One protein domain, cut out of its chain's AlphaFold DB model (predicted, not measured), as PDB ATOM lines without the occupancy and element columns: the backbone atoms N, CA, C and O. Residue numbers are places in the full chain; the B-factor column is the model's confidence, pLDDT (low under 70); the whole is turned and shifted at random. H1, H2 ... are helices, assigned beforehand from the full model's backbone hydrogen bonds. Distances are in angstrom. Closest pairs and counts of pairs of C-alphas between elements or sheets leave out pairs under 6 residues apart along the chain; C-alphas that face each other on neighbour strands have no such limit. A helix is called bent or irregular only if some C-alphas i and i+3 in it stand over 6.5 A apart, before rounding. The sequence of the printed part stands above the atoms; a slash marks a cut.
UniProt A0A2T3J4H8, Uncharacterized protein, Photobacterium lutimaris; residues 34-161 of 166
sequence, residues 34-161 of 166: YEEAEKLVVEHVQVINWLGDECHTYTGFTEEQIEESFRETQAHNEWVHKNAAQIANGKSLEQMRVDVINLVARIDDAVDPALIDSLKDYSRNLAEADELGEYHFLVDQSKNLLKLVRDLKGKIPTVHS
ATOM      1  N   TYR A  34     189.561 238.042 173.942       97.06
ATOM      2  CA  TYR A  34     190.963 237.792 174.292       97.06
ATOM      3  C   TYR A  34     191.936 238.470 173.319       97.06
ATOM      4  O   TYR A  34     193.029 238.851 173.726       97.06
ATOM      5  N   GLU A  35     191.563 238.624 172.048       97.38
ATOM      6  CA  GLU A  35     192.344 239.361 171.050       97.38
ATOM      7  C   GLU A  35     192.382 240.861 171.338       97.38
ATOM      8  O   GLU A  35     193.453 241.460 171.233       97.38
ATOM      9  N   GLU A  36     191.264 241.455 171.759       96.06
ATOM     10  CA  GLU A  36     191.236 242.844 172.228       96.06
ATOM     11  C   GLU A  36     192.173 243.051 173.422       96.06
ATOM     12  O   GLU A  36     192.989 243.978 173.413       96.06
ATOM     13  N   ALA A  37     192.102 242.162 174.419       96.62
ATOM     14  CA  ALA A  37     192.987 242.215 175.576       96.62
ATOM     15  C   ALA A  37     194.459 242.020 175.188       96.62
ATOM     16  O   ALA A  37     195.320 242.776 175.632       96.62
ATOM     17  N   GLU A  38     194.762 241.047 174.324       97.56
ATOM     18  CA  GLU A  38     196.131 240.786 173.875       97.56
ATOM     19  C   GLU A  38     196.706 241.994 173.140       97.56
ATOM     20  O   GLU A  38     197.826 242.407 173.436       97.56
ATOM     21  N   LYS A  39     195.940 242.585 172.217       96.25
ATOM     22  CA  LYS A  39     196.379 243.749 171.447       96.25
ATOM     23  C   LYS A  39     196.742 244.915 172.365       96.25
ATOM     24  O   LYS A  39     197.827 245.474 172.229       96.25
ATOM     25  N   LEU A  40     195.865 245.238 173.315       95.12
ATOM     26  CA  LEU A  40     196.089 246.325 174.264       95.12
ATOM     27  C   LEU A  40     197.338 246.077 175.119       95.12
ATOM     28  O   LEU A  40     198.199 246.946 175.231       95.12
ATOM     29  N   VAL A  41     197.486 244.869 175.670       94.62
ATOM     30  CA  VAL A  41     198.636 244.549 176.525       94.62
ATOM     31  C   VAL A  41     199.942 244.513 175.721       94.62
ATOM     32  O   VAL A  41     200.974 244.939 176.230       94.62
ATOM     33  N   VAL A  42     199.928 244.071 174.457       94.62
ATOM     34  CA  VAL A  42     201.108 244.133 173.573       94.62
ATOM     35  C   VAL A  42     201.571 245.574 173.362       94.62
ATOM     36  O   VAL A  42     202.767 245.840 173.496       94.62
ATOM     37  N   GLU A  43     200.650 246.497 173.076       91.12
ATOM     38  CA  GLU A  43     200.975 247.926 172.949       91.12
ATOM     39  C   GLU A  43     201.584 248.465 174.253       91.12
ATOM     40  O   GLU A  43     202.600 249.159 174.237       91.12
ATOM     41  N   HIS A  44     201.009 248.090 175.398       92.44
ATOM     42  CA  HIS A  44     201.484 248.536 176.705       92.44
ATOM     43  C   HIS A  44     202.876 247.999 177.053       92.44
ATOM     44  O   HIS A  44     203.705 248.746 177.564       92.44
ATOM     45  N   VAL A  45     203.155 246.726 176.758       91.69
ATOM     46  CA  VAL A  45     204.478 246.113 176.968       91.69
ATOM     47  C   VAL A  45     205.551 246.854 176.173       91.69
ATOM     48  O   VAL A  45     206.652 247.053 176.678       91.69
ATOM     49  N   GLN A  46     205.251 247.274 174.941       87.62
ATOM     50  CA  GLN A  46     206.194 248.050 174.128       87.62
ATOM     51  C   GLN A  46     206.507 249.402 174.772       87.62
ATOM     52  O   GLN A  46     207.679 249.741 174.921       87.62
ATOM     53  N   VAL A  47     205.471 250.129 175.199       86.62
ATOM     54  CA  VAL A  47     205.614 251.422 175.886       86.62
ATOM     55  C   VAL A  47     206.409 251.280 177.185       86.62
ATOM     56  O   VAL A  47     207.354 252.028 177.409       86.62
ATOM     57  N   ILE A  48     206.072 250.298 178.019       87.69
ATOM     58  CA  ILE A  48     206.715 250.100 179.323       87.69
ATOM     59  C   ILE A  48     208.166 249.648 179.186       87.69
ATOM     60  O   ILE A  48     209.006 250.132 179.936       87.69
ATOM     61  N   ASN A  49     208.480 248.742 178.255       85.62
ATOM     62  CA  ASN A  49     209.874 248.359 178.026       85.62
ATOM     63  C   ASN A  49     210.693 249.574 177.585       85.62
ATOM     64  O   ASN A  49     211.774 249.780 178.115       85.62
ATOM     65  N   TRP A  50     210.154 250.400 176.681       82.69
ATOM     66  CA  TRP A  50     210.834 251.619 176.254       82.69
ATOM     67  C   TRP A  50     211.061 252.585 177.429       82.69
ATOM     68  O   TRP A  50     212.184 253.025 177.645       82.69
ATOM     69  N   LEU A  51     210.034 252.840 178.252       79.62
ATOM     70  CA  LEU A  51     210.171 253.667 179.461       79.62
ATOM     71  C   LEU A  51     211.204 253.096 180.444       79.62
ATOM     72  O   LEU A  51     211.962 253.853 181.045       79.62
ATOM     73  N   GLY A  52     211.227 251.773 180.613       76.44
ATOM     74  CA  GLY A  52     212.191 251.082 181.464       76.44
ATOM     75  C   GLY A  52     213.626 251.206 180.951       76.44
ATOM     76  O   GLY A  52     214.514 251.521 181.738       76.44
ATOM     77  N   ASP A  53     213.841 251.013 179.648       76.56
ATOM     78  CA  ASP A  53     215.157 251.109 179.009       76.56
ATOM     79  C   ASP A  53     215.725 252.535 179.125       76.56
ATOM     80  O   ASP A  53     216.871 252.707 179.546       76.56
ATOM     81  N   GLU A  54     214.917 253.566 178.862       72.88
ATOM     82  CA  GLU A  54     215.337 254.966 179.036       72.88
ATOM     83  C   GLU A  54     215.727 255.254 180.492       72.88
ATOM     84  O   GLU A  54     216.816 255.758 180.761       72.88
ATOM     85  N   CYS A  55     214.919 254.806 181.462       66.62
ATOM     86  CA  CYS A  55     215.245 254.965 182.883       66.62
ATOM     87  C   CYS A  55     216.489 254.162 183.327       66.62
ATOM     88  O   CYS A  55     217.017 254.405 184.412       66.62
ATOM     89  N   HIS A  56     216.946 253.167 182.554       61.09
ATOM     90  CA  HIS A  56     218.070 252.280 182.897       61.09
ATOM     91  C   HIS A  56     219.368 252.573 182.126       61.09
ATOM     92  O   HIS A  56     220.366 251.881 182.329       61.09
ATOM     93  N   THR A  57     219.416 253.619 181.297       54.06
ATOM     94  CA  THR A  57     220.541 253.851 180.367       54.06
ATOM     95  C   THR A  57     221.888 254.205 181.053       54.06
ATOM     96  O   THR A  57     222.922 254.235 180.392       54.06
ATOM     97  N   TYR A  58     221.945 254.379 182.384       50.09
ATOM     98  CA  TYR A  58     223.141 254.866 183.103       50.09
ATOM     99  C   TYR A  58     223.722 253.925 184.184       50.09
ATOM    100  O   TYR A  58     224.459 254.367 185.065       50.09
ATOM    101  N   THR A  59     223.469 252.612 184.149       44.22
ATOM    102  CA  THR A  59     224.075 251.678 185.123       44.22
ATOM    103  C   THR A  59     225.407 251.099 184.619       44.22
ATOM    104  O   THR A  59     225.441 250.003 184.062       44.22
ATOM    105  N   GLY A  60     226.518 251.826 184.799       46.59
ATOM    106  CA  GLY A  60     227.850 251.334 184.398       46.59
ATOM    107  C   GLY A  60     229.068 252.183 184.791       46.59
ATOM    108  O   GLY A  60     230.110 252.048 184.158       46.59
ATOM    109  N   PHE A  61     228.956 253.058 185.792       51.09
ATOM    110  CA  PHE A  61     229.970 254.075 186.099       51.09
ATOM    111  C   PHE A  61     230.862 253.720 187.302       51.09
ATOM    112  O   PHE A  61     230.409 253.094 188.262       51.09
ATOM    113  N   THR A  62     232.138 254.121 187.251       53.47
ATOM    114  CA  THR A  62     233.080 254.073 188.390       53.47
ATOM    115  C   THR A  62     232.761 255.161 189.425       53.47
ATOM    116  O   THR A  62     232.098 256.134 189.093       53.47
ATOM    117  N   GLU A  63     233.247 255.047 190.669       53.00
ATOM    118  CA  GLU A  63     232.936 255.962 191.796       53.00
ATOM    119  C   GLU A  63     233.054 257.468 191.480       53.00
ATOM    120  O   GLU A  63     232.228 258.255 191.926       53.00
ATOM    121  N   GLU A  64     234.020 257.871 190.654       57.19
ATOM    122  CA  GLU A  64     234.215 259.270 190.228       57.19
ATOM    123  C   GLU A  64     233.251 259.695 189.108       57.19
ATOM    124  O   GLU A  64     232.875 260.860 189.008       57.19
ATOM    125  N   GLN A  65     232.800 258.748 188.286       55.75
ATOM    126  CA  GLN A  65     231.774 258.972 187.273       55.75
ATOM    127  C   GLN A  65     230.363 258.975 187.877       55.75
ATOM    128  O   GLN A  65     229.448 259.490 187.241       55.75
ATOM    129  N   ILE A  66     230.178 258.423 189.085       56.06
ATOM    130  CA  ILE A  66     228.883 258.379 189.776       56.06
ATOM    131  C   ILE A  66     228.382 259.789 190.077       56.06
ATOM    132  O   ILE A  66     227.211 260.042 189.852       56.06
ATOM    133  N   GLU A  67     229.218 260.725 190.535       57.09
ATOM    134  CA  GLU A  67     228.739 262.048 190.978       57.09
ATOM    135  C   GLU A  67     228.303 262.955 189.805       57.09
ATOM    136  O   GLU A  67     227.272 263.628 189.882       57.09
ATOM    137  N   GLU A  68     229.036 262.917 188.686       58.94
ATOM    138  CA  GLU A  68     228.688 263.637 187.450       58.94
ATOM    139  C   GLU A  68     227.542 262.935 186.699       58.94
ATOM    140  O   GLU A  68     226.561 263.582 186.320       58.94
ATOM    141  N   SER A  69     227.566 261.596 186.628       61.06
ATOM    142  CA  SER A  69     226.459 260.812 186.062       61.06
ATOM    143  C   SER A  69     225.196 260.893 186.905       61.06
ATOM    144  O   SER A  69     224.119 260.732 186.350       61.06
ATOM    145  N   PHE A  70     225.256 261.152 188.215       63.81
ATOM    146  CA  PHE A  70     224.053 261.238 189.050       63.81
ATOM    147  C   PHE A  70     223.205 262.454 188.679       63.81
ATOM    148  O   PHE A  70     221.991 262.332 188.538       63.81
ATOM    149  N   ARG A  71     223.832 263.618 188.454       66.88
ATOM    150  CA  ARG A  71     223.116 264.815 187.979       66.88
ATOM    151  C   ARG A  71     222.577 264.638 186.568       66.88
ATOM    152  O   ARG A  71     221.446 265.042 186.311       66.88
ATOM    153  N   GLU A  72     223.357 264.042 185.672       67.12
ATOM    154  CA  GLU A  72     222.909 263.770 184.303       67.12
ATOM    155  C   GLU A  72     221.790 262.726 184.265       67.12
ATOM    156  O   GLU A  72     220.806 262.927 183.564       67.12
ATOM    157  N   THR A  73     221.879 261.673 185.079       66.75
ATOM    158  CA  THR A  73     220.838 260.644 185.233       66.75
ATOM    159  C   THR A  73     219.579 261.241 185.839       66.75
ATOM    160  O   THR A  73     218.486 260.969 185.360       66.75
ATOM    161  N   GLN A  74     219.703 262.095 186.858       68.38
ATOM    162  CA  GLN A  74     218.554 262.781 187.442       68.38
ATOM    163  C   GLN A  74     217.890 263.711 186.418       68.38
ATOM    164  O   GLN A  74     216.675 263.661 186.258       68.38
ATOM    165  N   ALA A  75     218.669 264.503 185.674       71.62
ATOM    166  CA  ALA A  75     218.148 265.380 184.628       71.62
ATOM    167  C   ALA A  75     217.542 264.597 183.448       71.62
ATOM    168  O   ALA A  75     216.526 265.014 182.891       71.62
ATOM    169  N   HIS A  76     218.140 263.462 183.074       70.81
ATOM    170  CA  HIS A  76     217.615 262.559 182.057       70.81
ATOM    171  C   HIS A  76     216.315 261.909 182.524       70.81
ATOM    172  O   HIS A  76     215.337 261.981 181.795       70.81
ATOM    173  N   ASN A  77     216.247 261.384 183.747       68.00
ATOM    174  CA  ASN A  77     215.018 260.828 184.312       68.00
ATOM    175  C   ASN A  77     213.932 261.900 184.405       68.00
ATOM    176  O   ASN A  77     212.826 261.678 183.931       68.00
ATOM    177  N   GLU A  78     214.234 263.099 184.908       71.69
ATOM    178  CA  GLU A  78     213.295 264.231 184.905       71.69
ATOM    179  C   GLU A  78     212.815 264.576 183.485       71.69
ATOM    180  O   GLU A  78     211.633 264.867 183.274       71.69
ATOM    181  N   TRP A  79     213.703 264.513 182.488       74.88
ATOM    182  CA  TRP A  79     213.347 264.707 181.085       74.88
ATOM    183  C   TRP A  79     212.486 263.563 180.535       74.88
ATOM    184  O   TRP A  79     211.488 263.848 179.872       74.88
ATOM    185  N   VAL A  80     212.811 262.304 180.833       70.75
ATOM    186  CA  VAL A  80     212.027 261.120 180.463       70.75
ATOM    187  C   VAL A  80     210.651 261.212 181.110       70.75
ATOM    188  O   VAL A  80     209.670 261.119 180.394       70.75
ATOM    189  N   HIS A  81     210.535 261.530 182.402       68.38
ATOM    190  CA  HIS A  81     209.252 261.759 183.080       68.38
ATOM    191  C   HIS A  81     208.436 262.861 182.401       68.38
ATOM    192  O   HIS A  81     207.245 262.695 182.136       68.38
ATOM    193  N   LYS A  82     209.075 263.986 182.062       67.56
ATOM    194  CA  LYS A  82     208.399 265.132 181.441       67.56
ATOM    195  C   LYS A  82     207.975 264.877 179.990       67.56
ATOM    196  O   LYS A  82     206.991 265.463 179.540       67.56
ATOM    197  N   ASN A  83     208.705 264.038 179.255       66.38
ATOM    198  CA  ASN A  83     208.491 263.795 177.824       66.38
ATOM    199  C   ASN A  83     207.997 262.374 177.505       66.38
ATOM    200  O   ASN A  83     207.741 262.079 176.337       66.38
ATOM    201  N   ALA A  84     207.798 261.523 178.518       63.97
ATOM    202  CA  ALA A  84     207.415 260.113 178.405       63.97
ATOM    203  C   ALA A  84     206.236 259.924 177.455       63.97
ATOM    204  O   ALA A  84     206.289 259.087 176.561       63.97
ATOM    205  N   ALA A  85     205.210 260.769 177.575       58.84
ATOM    206  CA  ALA A  85     204.044 260.710 176.707       58.84
ATOM    207  C   ALA A  85     204.385 260.963 175.228       58.84
ATOM    208  O   ALA A  85     203.844 260.283 174.370       58.84
ATOM    209  N   GLN A  86     205.279 261.900 174.895       62.50
ATOM    210  CA  GLN A  86     205.605 262.221 173.496       62.50
ATOM    211  C   GLN A  86     206.479 261.159 172.828       62.50
ATOM    212  O   GLN A  86     206.391 260.973 171.615       62.50
ATOM    213  N   ILE A  87     207.307 260.470 173.609       62.78
ATOM    214  CA  ILE A  87     208.298 259.536 173.079       62.78
ATOM    215  C   ILE A  87     207.771 258.089 173.116       62.78
ATOM    216  O   ILE A  87     208.034 257.311 172.200       62.78
ATOM    217  N   ALA A  88     206.895 257.755 174.070       61.59
ATOM    218  CA  ALA A  88     206.194 256.474 174.143       61.59
ATOM    219  C   ALA A  88     204.922 256.433 173.269       61.59
ATOM    220  O   ALA A  88     203.804 256.252 173.760       61.59
ATOM    221  N   ASN A  89     205.066 256.620 171.952       65.62
ATOM    222  CA  ASN A  89     203.951 256.587 170.985       65.62
ATOM    223  C   ASN A  89     202.766 257.533 171.306       65.62
ATOM    224  O   ASN A  89     201.654 257.311 170.827       65.62
ATOM    225  N   GLY A  90     202.959 258.583 172.108       66.81
ATOM    226  CA  GLY A  90     201.879 259.499 172.489       66.81
ATOM    227  C   GLY A  90     201.083 259.090 173.737       66.81
ATOM    228  O   GLY A  90     200.209 259.856 174.146       66.81
ATOM    229  N   LYS A  91     201.317 257.910 174.332       74.62
ATOM    230  CA  LYS A  91     200.488 257.383 175.434       74.62
ATOM    231  C   LYS A  91     201.163 257.581 176.794       74.62
ATOM    232  O   LYS A  91     202.227 257.032 177.051       74.62
ATOM    233  N   SER A  92     200.513 258.332 177.684       81.50
ATOM    234  CA  SER A  92     200.880 258.388 179.105       81.50
ATOM    235  C   SER A  92     200.405 257.138 179.855       81.50
ATOM    236  O   SER A  92     199.489 256.446 179.394       81.50
ATOM    237  N   LEU A  93     200.968 256.875 181.042       86.06
ATOM    238  CA  LEU A  93     200.473 255.806 181.918       86.06
ATOM    239  C   LEU A  93     199.015 256.029 182.325       86.06
ATOM    240  O   LEU A  93     198.241 255.075 182.363       86.06
ATOM    241  N   GLU A  94     198.610 257.283 182.532       87.31
ATOM    242  CA  GLU A  94     197.207 257.634 182.758       87.31
ATOM    243  C   GLU A  94     196.312 257.234 181.572       87.31
ATOM    244  O   GLU A  94     195.255 256.632 181.760       87.31
ATOM    245  N   GLN A  95     196.742 257.488 180.333       89.50
ATOM    246  CA  GLN A  95     195.977 257.070 179.155       89.50
ATOM    247  C   GLN A  95     195.909 255.541 179.048       89.50
ATOM    248  O   GLN A  95     194.850 254.987 178.762       89.50
ATOM    249  N   MET A  96     197.013 254.850 179.332       91.94
ATOM    250  CA  MET A  96     197.056 253.388 179.396       91.94
ATOM    251  C   MET A  96     196.108 252.845 180.474       91.94
ATOM    252  O   MET A  96     195.382 251.879 180.243       91.94
ATOM    253  N   ARG A  97     196.053 253.487 181.644       94.25
ATOM    254  CA  ARG A  97     195.112 253.143 182.713       94.25
ATOM    255  C   ARG A  97     193.670 253.251 182.226       94.25
ATOM    256  O   ARG A  97     192.890 252.315 182.396       94.25
ATOM    257  N   VAL A  98     193.326 254.365 181.585       94.00
ATOM    258  CA  VAL A  98     191.996 254.587 181.001       94.00
ATOM    259  C   VAL A  98     191.671 253.536 179.934       94.00
ATOM    260  O   VAL A  98     190.562 252.998 179.931       94.00
ATOM    261  N   ASP A  99     192.627 253.185 179.071       94.88
ATOM    262  CA  ASP A  99     192.462 252.136 178.058       94.88
ATOM    263  C   ASP A  99     192.117 250.780 178.712       94.88
ATOM    264  O   ASP A  99     191.194 250.093 178.257       94.88
ATOM    265  N   VAL A 100     192.790 250.421 179.815       96.50
ATOM    266  CA  VAL A 100     192.518 249.189 180.584       96.50
ATOM    267  C   VAL A 100     191.136 249.224 181.231       96.50
ATOM    268  O   VAL A 100     190.391 248.253 181.106       96.50
ATOM    269  N   ILE A 101     190.759 250.328 181.882       96.88
ATOM    270  CA  ILE A 101     189.430 250.485 182.500       96.88
ATOM    271  C   ILE A 101     188.329 250.316 181.445       96.88
ATOM    272  O   ILE A 101     187.366 249.574 181.652       96.88
ATOM    273  N   ASN A 102     188.498 250.959 180.289       96.81
ATOM    274  CA  ASN A 102     187.554 250.866 179.182       96.81
ATOM    275  C   ASN A 102     187.482 249.451 178.600       96.81
ATOM    276  O   ASN A 102     186.403 249.012 178.206       96.81
ATOM    277  N   LEU A 103     188.612 248.740 178.516       96.88
ATOM    278  CA  LEU A 103     188.636 247.343 178.089       96.88
ATOM    279  C   LEU A 103     187.878 246.458 179.080       96.88
ATOM    280  O   LEU A 103     186.996 245.719 178.652       96.88
ATOM    281  N   VAL A 104     188.178 246.567 180.378       96.62
ATOM    282  CA  VAL A 104     187.507 245.803 181.440       96.62
ATOM    283  C   VAL A 104     185.997 245.978 181.344       96.62
ATOM    284  O   VAL A 104     185.289 244.984 181.297       96.62
ATOM    285  N   ALA A 105     185.505 247.211 181.205       94.44
ATOM    286  CA  ALA A 105     184.072 247.474 181.078       94.44
ATOM    287  C   ALA A 105     183.420 246.827 179.837       94.44
ATOM    288  O   ALA A 105     182.224 246.546 179.858       94.44
ATOM    289  N   ARG A 106     184.172 246.607 178.748       93.88
ATOM    290  CA  ARG A 106     183.659 245.964 177.523       93.88
ATOM    291  C   ARG A 106     183.665 244.443 177.587       93.88
ATOM    292  O   ARG A 106     182.799 243.823 176.976       93.88
ATOM    293  N   ILE A 107     184.672 243.861 178.236       94.69
ATOM    294  CA  ILE A 107     184.903 242.409 178.231       94.69
ATOM    295  C   ILE A 107     184.501 241.733 179.547       94.69
ATOM    296  O   ILE A 107     184.653 240.514 179.659       94.69
ATOM    297  N   ASP A 108     184.009 242.501 180.526       89.31
ATOM    298  CA  ASP A 108     183.446 241.975 181.773       89.31
ATOM    299  C   ASP A 108     182.376 240.924 181.445       89.31
ATOM    300  O   ASP A 108     181.638 241.058 180.468       89.31
ATOM    301  N   ASP A 109     182.356 239.834 182.206       88.50
ATOM    302  CA  ASP A 109     181.525 238.638 181.980       88.50
ATOM    303  C   ASP A 109     181.770 237.846 180.673       88.50
ATOM    304  O   ASP A 109     181.270 236.724 180.533       88.50
ATOM    305  N   ALA A 110     182.552 238.362 179.720       90.50
ATOM    306  CA  ALA A 110     182.869 237.667 178.469       90.50
ATOM    307  C   ALA A 110     184.151 236.825 178.557       90.50
ATOM    308  O   ALA A 110     184.300 235.838 177.836       90.50
ATOM    309  N   VAL A 111     185.090 237.193 179.429       93.31
ATOM    310  CA  VAL A 111     186.367 236.485 179.608       93.31
ATOM    311  C   VAL A 111     186.471 235.844 180.989       93.31
ATOM    312  O   VAL A 111     185.606 235.997 181.844       93.31
ATOM    313  N   ASP A 112     187.538 235.075 181.194       94.69
ATOM    314  CA  ASP A 112     187.826 234.461 182.490       94.69
ATOM    315  C   ASP A 112     187.985 235.541 183.586       94.69
ATOM    316  O   ASP A 112     188.743 236.496 183.371       94.69
ATOM    317  N   PRO A 113     187.329 235.404 184.757       94.31
ATOM    318  CA  PRO A 113     187.411 236.387 185.839       94.31
ATOM    319  C   PRO A 113     188.842 236.696 186.291       94.31
ATOM    320  O   PRO A 113     189.143 237.841 186.617       94.31
ATOM    321  N   ALA A 114     189.755 235.720 186.232       94.44
ATOM    322  CA  ALA A 114     191.150 235.945 186.601       94.44
ATOM    323  C   ALA A 114     191.835 236.979 185.690       94.44
ATOM    324  O   ALA A 114     192.721 237.709 186.139       94.44
ATOM    325  N   LEU A 115     191.426 237.069 184.416       96.00
ATOM    326  CA  LEU A 115     191.915 238.109 183.511       96.00
ATOM    327  C   LEU A 115     191.369 239.485 183.898       96.00
ATOM    328  O   LEU A 115     192.124 240.453 183.894       96.00
ATOM    329  N   ILE A 116     190.085 239.572 184.256       97.19
ATOM    330  CA  ILE A 116     189.465 240.824 184.707       97.19
ATOM    331  C   ILE A 116     190.163 241.350 185.960       97.19
ATOM    332  O   ILE A 116     190.544 242.521 186.005       97.19
ATOM    333  N   ASP A 117     190.379 240.485 186.947       96.62
ATOM    334  CA  ASP A 117     191.055 240.857 188.189       96.62
ATOM    335  C   ASP A 117     192.489 241.322 187.916       96.62
ATOM    336  O   ASP A 117     192.886 242.394 188.369       96.62
ATOM    337  N   SER A 118     193.219 240.599 187.060       97.00
ATOM    338  CA  SER A 118     194.586 240.972 186.673       97.00
ATOM    339  C   SER A 118     194.648 242.304 185.915       97.00
ATOM    340  O   SER A 118     195.576 243.081 186.118       97.00
ATOM    341  N   LEU A 119     193.665 242.605 185.059       97.06
ATOM    342  CA  LEU A 119     193.565 243.901 184.377       97.06
ATOM    343  C   LEU A 119     193.252 245.032 185.368       97.06
ATOM    344  O   LEU A 119     193.835 246.110 185.273       97.06
ATOM    345  N   LYS A 120     192.379 244.791 186.353       97.12
ATOM    346  CA  LYS A 120     192.070 245.760 187.419       97.12
ATOM    347  C   LYS A 120     193.265 246.008 188.342       97.12
ATOM    348  O   LYS A 120     193.460 247.144 188.774       97.12
ATOM    349  N   ASP A 121     194.038 244.977 188.678       96.38
ATOM    350  CA  ASP A 121     195.307 245.113 189.409       96.38
ATOM    351  C   ASP A 121     196.309 245.924 188.584       96.38
ATOM    352  O   ASP A 121     196.840 246.927 189.050       96.38
ATOM    353  N   TYR A 122     196.494 245.560 187.316       96.50
ATOM    354  CA  TYR A 122     197.409 246.258 186.421       96.50
ATOM    355  C   TYR A 122     197.044 247.741 186.235       96.50
ATOM    356  O   TYR A 122     197.919 248.601 186.273       96.50
ATOM    357  N   SER A 123     195.753 248.068 186.125       95.75
ATOM    358  CA  SER A 123     195.269 249.454 186.100       95.75
ATOM    359  C   SER A 123     195.626 250.238 187.366       95.75
ATOM    360  O   SER A 123     195.879 251.439 187.279       95.75
ATOM    361  N   ARG A 124     195.613 249.601 188.541       95.31
ATOM    362  CA  ARG A 124     196.020 250.247 189.798       95.31
ATOM    363  C   ARG A 124     197.522 250.489 189.819       95.31
ATOM    364  O   ARG A 124     197.942 251.595 190.129       95.31
ATOM    365  N   ASN A 125     198.302 249.508 189.380       93.69
ATOM    366  CA  ASN A 125     199.757 249.630 189.318       93.69
ATOM    367  C   ASN A 125     200.198 250.710 188.320       93.69
ATOM    368  O   ASN A 125     201.164 251.415 188.576       93.69
ATOM    369  N   LEU A 126     199.475 250.884 187.205       92.50
ATOM    370  CA  LEU A 126     199.707 251.997 186.278       92.50
ATOM    371  C   LEU A 126     199.507 253.360 186.953       92.50
ATOM    372  O   LEU A 126     200.291 254.265 186.700       92.50
ATOM    373  N   ALA A 127     198.486 253.501 187.805       91.19
ATOM    374  CA  ALA A 127     198.255 254.733 188.559       91.19
ATOM    375  C   ALA A 127     199.367 254.981 189.585       91.19
ATOM    376  O   ALA A 127     199.918 256.071 189.640       91.19
ATOM    377  N   GLU A 128     199.729 253.953 190.353       90.75
ATOM    378  CA  GLU A 128     200.784 254.040 191.366       90.75
ATOM    379  C   GLU A 128     202.145 254.373 190.739       90.75
ATOM    380  O   GLU A 128     202.851 255.254 191.215       90.75
ATOM    381  N   ALA A 129     202.492 253.741 189.617       86.44
ATOM    382  CA  ALA A 129     203.727 254.037 188.898       86.44
ATOM    383  C   ALA A 129     203.742 255.450 188.289       86.44
ATOM    384  O   ALA A 129     204.812 256.043 188.180       86.44
ATOM    385  N   ASP A 130     202.587 255.990 187.891       84.62
ATOM    386  CA  ASP A 130     202.470 257.378 187.426       84.62
ATOM    387  C   ASP A 130     202.660 258.370 188.585       84.62
ATOM    388  O   ASP A 130     203.397 259.343 188.447       84.62
ATOM    389  N   GLU A 131     202.071 258.082 189.751       83.81
ATOM    390  CA  GLU A 131     202.207 258.893 190.970       83.81
ATOM    391  C   GLU A 131     203.634 258.876 191.541       83.81
ATOM    392  O   GLU A 131     204.133 259.910 191.989       83.81
ATOM    393  N   LEU A 132     204.293 257.713 191.524       80.81
ATOM    394  CA  LEU A 132     205.649 257.528 192.053       80.81
ATOM    395  C   LEU A 132     206.748 257.863 191.035       80.81
ATOM    396  O   LEU A 132     207.888 258.099 191.423       80.81
ATOM    397  N   GLY A 133     206.429 257.865 189.738       72.50
ATOM    398  CA  GLY A 133     207.423 257.953 188.665       72.50
ATOM    399  C   GLY A 133     208.268 256.682 188.503       72.50
ATOM    400  O   GLY A 133     209.334 256.719 187.903       72.50
ATOM    401  N   GLU A 134     207.837 255.533 189.024       76.81
ATOM    402  CA  GLU A 134     208.650 254.309 189.052       76.81
ATOM    403  C   GLU A 134     208.172 253.273 188.021       76.81
ATOM    404  O   GLU A 134     207.504 252.286 188.327       76.81
ATOM    405  N   TYR A 135     208.541 253.477 186.754       77.62
ATOM    406  CA  TYR A 135     208.025 252.674 185.631       77.62
ATOM    407  C   TYR A 135     208.614 251.262 185.527       77.62
ATOM    408  O   TYR A 135     207.997 250.365 184.950       77.62
ATOM    409  N   HIS A 136     209.801 251.043 186.091       75.81
ATOM    410  CA  HIS A 136     210.526 249.776 185.999       75.81
ATOM    411  C   HIS A 136     209.760 248.602 186.639       75.81
ATOM    412  O   HIS A 136     209.824 247.479 186.136       75.81
ATOM    413  N   PHE A 137     208.942 248.856 187.669       81.75
ATOM    414  CA  PHE A 137     208.093 247.833 188.291       81.75
ATOM    415  C   PHE A 137     206.995 247.294 187.361       81.75
ATOM    416  O   PHE A 137     206.498 246.182 187.558       81.75
ATOM    417  N   LEU A 138     206.632 248.043 186.316       88.69
ATOM    418  CA  LEU A 138     205.595 247.644 185.365       88.69
ATOM    419  C   LEU A 138     206.102 246.657 184.301       88.69
ATOM    420  O   LEU A 138     205.289 246.018 183.621       88.69
ATOM    421  N   VAL A 139     207.423 246.521 184.128       87.06
ATOM    422  CA  VAL A 139     208.025 245.691 183.069       87.06
ATOM    423  C   VAL A 139     207.610 244.233 183.225       87.06
ATOM    424  O   VAL A 139     207.040 243.639 182.306       87.06
ATOM    425  N   ASP A 140     207.821 243.659 184.406       88.94
ATOM    426  CA  ASP A 140     207.469 242.260 184.652       88.94
ATOM    427  C   ASP A 140     205.957 242.066 184.738       88.94
ATOM    428  O   ASP A 140     205.424 241.072 184.242       88.94
ATOM    429  N   GLN A 141     205.239 243.037 185.304       90.31
ATOM    430  CA  GLN A 141     203.783 242.980 185.406       90.31
ATOM    431  C   GLN A 141     203.105 242.933 184.031       90.31
ATOM    432  O   GLN A 141     202.258 242.070 183.795       90.31
ATOM    433  N   SER A 142     203.512 243.799 183.101       92.62
ATOM    434  CA  SER A 142     202.950 243.842 181.744       92.62
ATOM    435  C   SER A 142     203.247 242.559 180.953       92.62
ATOM    436  O   SER A 142     202.367 242.028 180.269       92.62
ATOM    437  N   LYS A 143     204.449 241.987 181.110       93.31
ATOM    438  CA  LYS A 143     204.825 240.695 180.508       93.31
ATOM    439  C   LYS A 143     204.025 239.529 181.093       93.31
ATOM    440  O   LYS A 143     203.562 238.665 180.343       93.31
ATOM    441  N   ASN A 144     203.838 239.504 182.412       94.50
ATOM    442  CA  ASN A 144     203.060 238.467 183.088       94.50
ATOM    443  C   ASN A 144     201.579 238.527 182.700       94.50
ATOM    444  O   ASN A 144     200.978 237.486 182.425       94.50
ATOM    445  N   LEU A 145     201.014 239.730 182.584       96.62
ATOM    446  CA  LEU A 145     199.656 239.928 182.087       96.62
ATOM    447  C   LEU A 145     199.510 239.438 180.638       96.62
ATOM    448  O   LEU A 145     198.567 238.712 180.327       96.62
ATOM    449  N   LEU A 146     200.469 239.754 179.759       96.81
ATOM    450  CA  LEU A 146     200.454 239.272 178.373       96.81
ATOM    451  C   LEU A 146     200.479 237.741 178.303       96.81
ATOM    452  O   LEU A 146     199.768 237.128 177.502       96.81
ATOM    453  N   LYS A 147     201.298 237.115 179.154       97.38
ATOM    454  CA  LYS A 147     201.357 235.659 179.267       97.38
ATOM    455  C   LYS A 147     200.012 235.085 179.710       97.38
ATOM    456  O   LYS A 147     199.527 234.159 179.066       97.38
ATOM    457  N   LEU A 148     199.393 235.660 180.743       97.12
ATOM    458  CA  LEU A 148     198.074 235.239 181.218       97.12
ATOM    459  C   LEU A 148     197.023 235.305 180.102       97.12
ATOM    460  O   LEU A 148     196.307 234.327 179.879       97.12
ATOM    461  N   VAL A 149     196.960 236.419 179.364       97.25
ATOM    462  CA  VAL A 149     196.025 236.581 178.238       97.25
ATOM    463  C   VAL A 149     196.210 235.466 177.210       97.25
ATOM    464  O   VAL A 149     195.239 234.816 176.818       97.25
ATOM    465  N   ARG A 150     197.454 235.201 176.796       97.75
ATOM    466  CA  ARG A 150     197.775 234.157 175.809       97.75
ATOM    467  C   ARG A 150     197.454 232.755 176.314       97.75
ATOM    468  O   ARG A 150     196.916 231.948 175.553       97.75
ATOM    469  N   ASP A 151     197.734 232.478 177.583       97.38
ATOM    470  CA  ASP A 151     197.442 231.190 178.210       97.38
ATOM    471  C   ASP A 151     195.932 230.924 178.252       97.38
ATOM    472  O   ASP A 151     195.486 229.824 177.906       97.38
ATOM    473  N   LEU A 152     195.131 231.924 178.626       96.56
ATOM    474  CA  LEU A 152     193.672 231.814 178.658       96.56
ATOM    475  C   LEU A 152     193.079 231.721 177.247       96.56
ATOM    476  O   LEU A 152     192.243 230.850 176.995       96.56
ATOM    477  N   LYS A 153     193.579 232.522 176.300       96.00
ATOM    478  CA  LYS A 153     193.208 232.457 174.878       96.00
ATOM    479  C   LYS A 153     193.470 231.069 174.285       96.00
ATOM    480  O   LYS A 153     192.612 230.500 173.610       96.00
ATOM    481  N   GLY A 154     194.627 230.472 174.578       94.31
ATOM    482  CA  GLY A 154     194.966 229.110 174.147       94.31
ATOM    483  C   GLY A 154     194.075 228.027 174.768       94.31
ATOM    484  O   GLY A 154     193.925 226.944 174.196       94.31
ATOM    485  N   LYS A 155     193.447 228.324 175.911       95.31
ATOM    486  CA  LYS A 155     192.619 227.401 176.699       95.31
ATOM    487  C   LYS A 155     191.123 227.715 176.648       95.31
ATOM    488  O   LYS A 155     190.390 227.128 177.439       95.31
ATOM    489  N   ILE A 156     190.653 228.557 175.715       93.94
ATOM    490  CA  ILE A 156     189.236 228.971 175.596       93.94
ATOM    491  C   ILE A 156     188.239 227.813 175.791       93.94
ATOM    492  O   ILE A 156     187.353 227.952 176.633       93.94
ATOM    493  N   PRO A 157     188.366 226.651 175.111       92.50
ATOM    494  CA  PRO A 157     187.397 225.570 175.294       92.50
ATOM    495  C   PRO A 157     187.354 225.001 176.716       92.50
ATOM    496  O   PRO A 157     186.314 224.523 177.165       92.50
ATOM    497  N   THR A 158     188.481 225.051 177.424       92.31
ATOM    498  CA  THR A 158     188.624 224.547 178.791       92.31
ATOM    499  C   THR A 158     188.053 225.539 179.798       92.31
ATOM    500  O   THR A 158     187.226 225.149 180.628       92.31
ATOM    501  N   VAL A 159     188.449 226.813 179.708       93.31
ATOM    502  CA  VAL A 159     188.005 227.860 180.648       93.31
ATOM    503  C   VAL A 159     186.510 228.160 180.497       93.31
ATOM    504  O   VAL A 159     185.813 228.321 181.491       93.31
ATOM    505  N   HIS A 160     185.976 228.063 179.274       92.19
ATOM    506  CA  HIS A 160     184.554 228.270 178.972       92.19
ATOM    507  C   HIS A 160     183.769 226.962 178.797       92.19
ATOM    508  O   HIS A 160     182.698 226.938 178.190       92.19
ATOM    509  N   SER A 161     184.266 225.848 179.337       88.38
ATOM    510  CA  SER A 161     183.674 224.510 179.142       88.38
ATOM    511  C   SER A 161     182.205 224.395 179.580       88.38
ATOM    512  O   SER A 161     181.435 223.623 178.991       88.38
TER     513      SER A 161
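This is residues 34 to 161 of the 166 residues of an uncharacterized protein of Photobacterium lutimaris (UniProt A0A2T3J4H8). What does the longest helix, H2, do? It makes a long arm at one end of an up-and-down bundle of H1, H3, H4 and H5, each running against the one before it in the bundle; tiny H6 lies at the other end. What are the make-up and size? The printed part has 128 residues with six named helices, H1 to H6 in chain order, and no named strand: all helix. It is loose, with a radius of gyration of the C-alphas of 17.2 A, and spans 62 by 24 by 21 A.

Where is H2? H2, residues 63 to 87, 31.1 A long, has a kink of 48 degrees near residue 81 and is irregular, C-alphas 82 and 85 being 7.8 A apart. Where are the others? H1, residues 34 to 56, 31.9 A, begins at C-alpha 34 (190.963, 237.792, 174.292); H3 is residues 93 to 107, 20.9 A, and H4 113 to 132, 28.6 A. H5, residues 137 to 154, 26.9 A, is only just irregular, with C-alphas 137 and 140 6.7 A apart; H6, residues 156 to 159, ends at C-alpha 159 (188.005, 227.860, 180.648).

What touches the hub, H1? H2 does, as a hairpin, closest at the C-alphas of Asn 77 and Cys 55, 6.0 A. H5 touches it at Ser 142 and Val 45, closest C-alphas 5.5 A apart, opposite ways at a shallow tilt of 22 degrees. Are the backbones complete? Every O i to N i+4 pair is within hydrogen-bond range in H1, H3 and H4, 16 of 21 in H2 and 13 of 14 in H5; H6 is too short for one.

Is it cut? The printed part has no cut. Where is confidence low? Residues 55 to 74, 77 and 81 to 90 have pLDDT under 70.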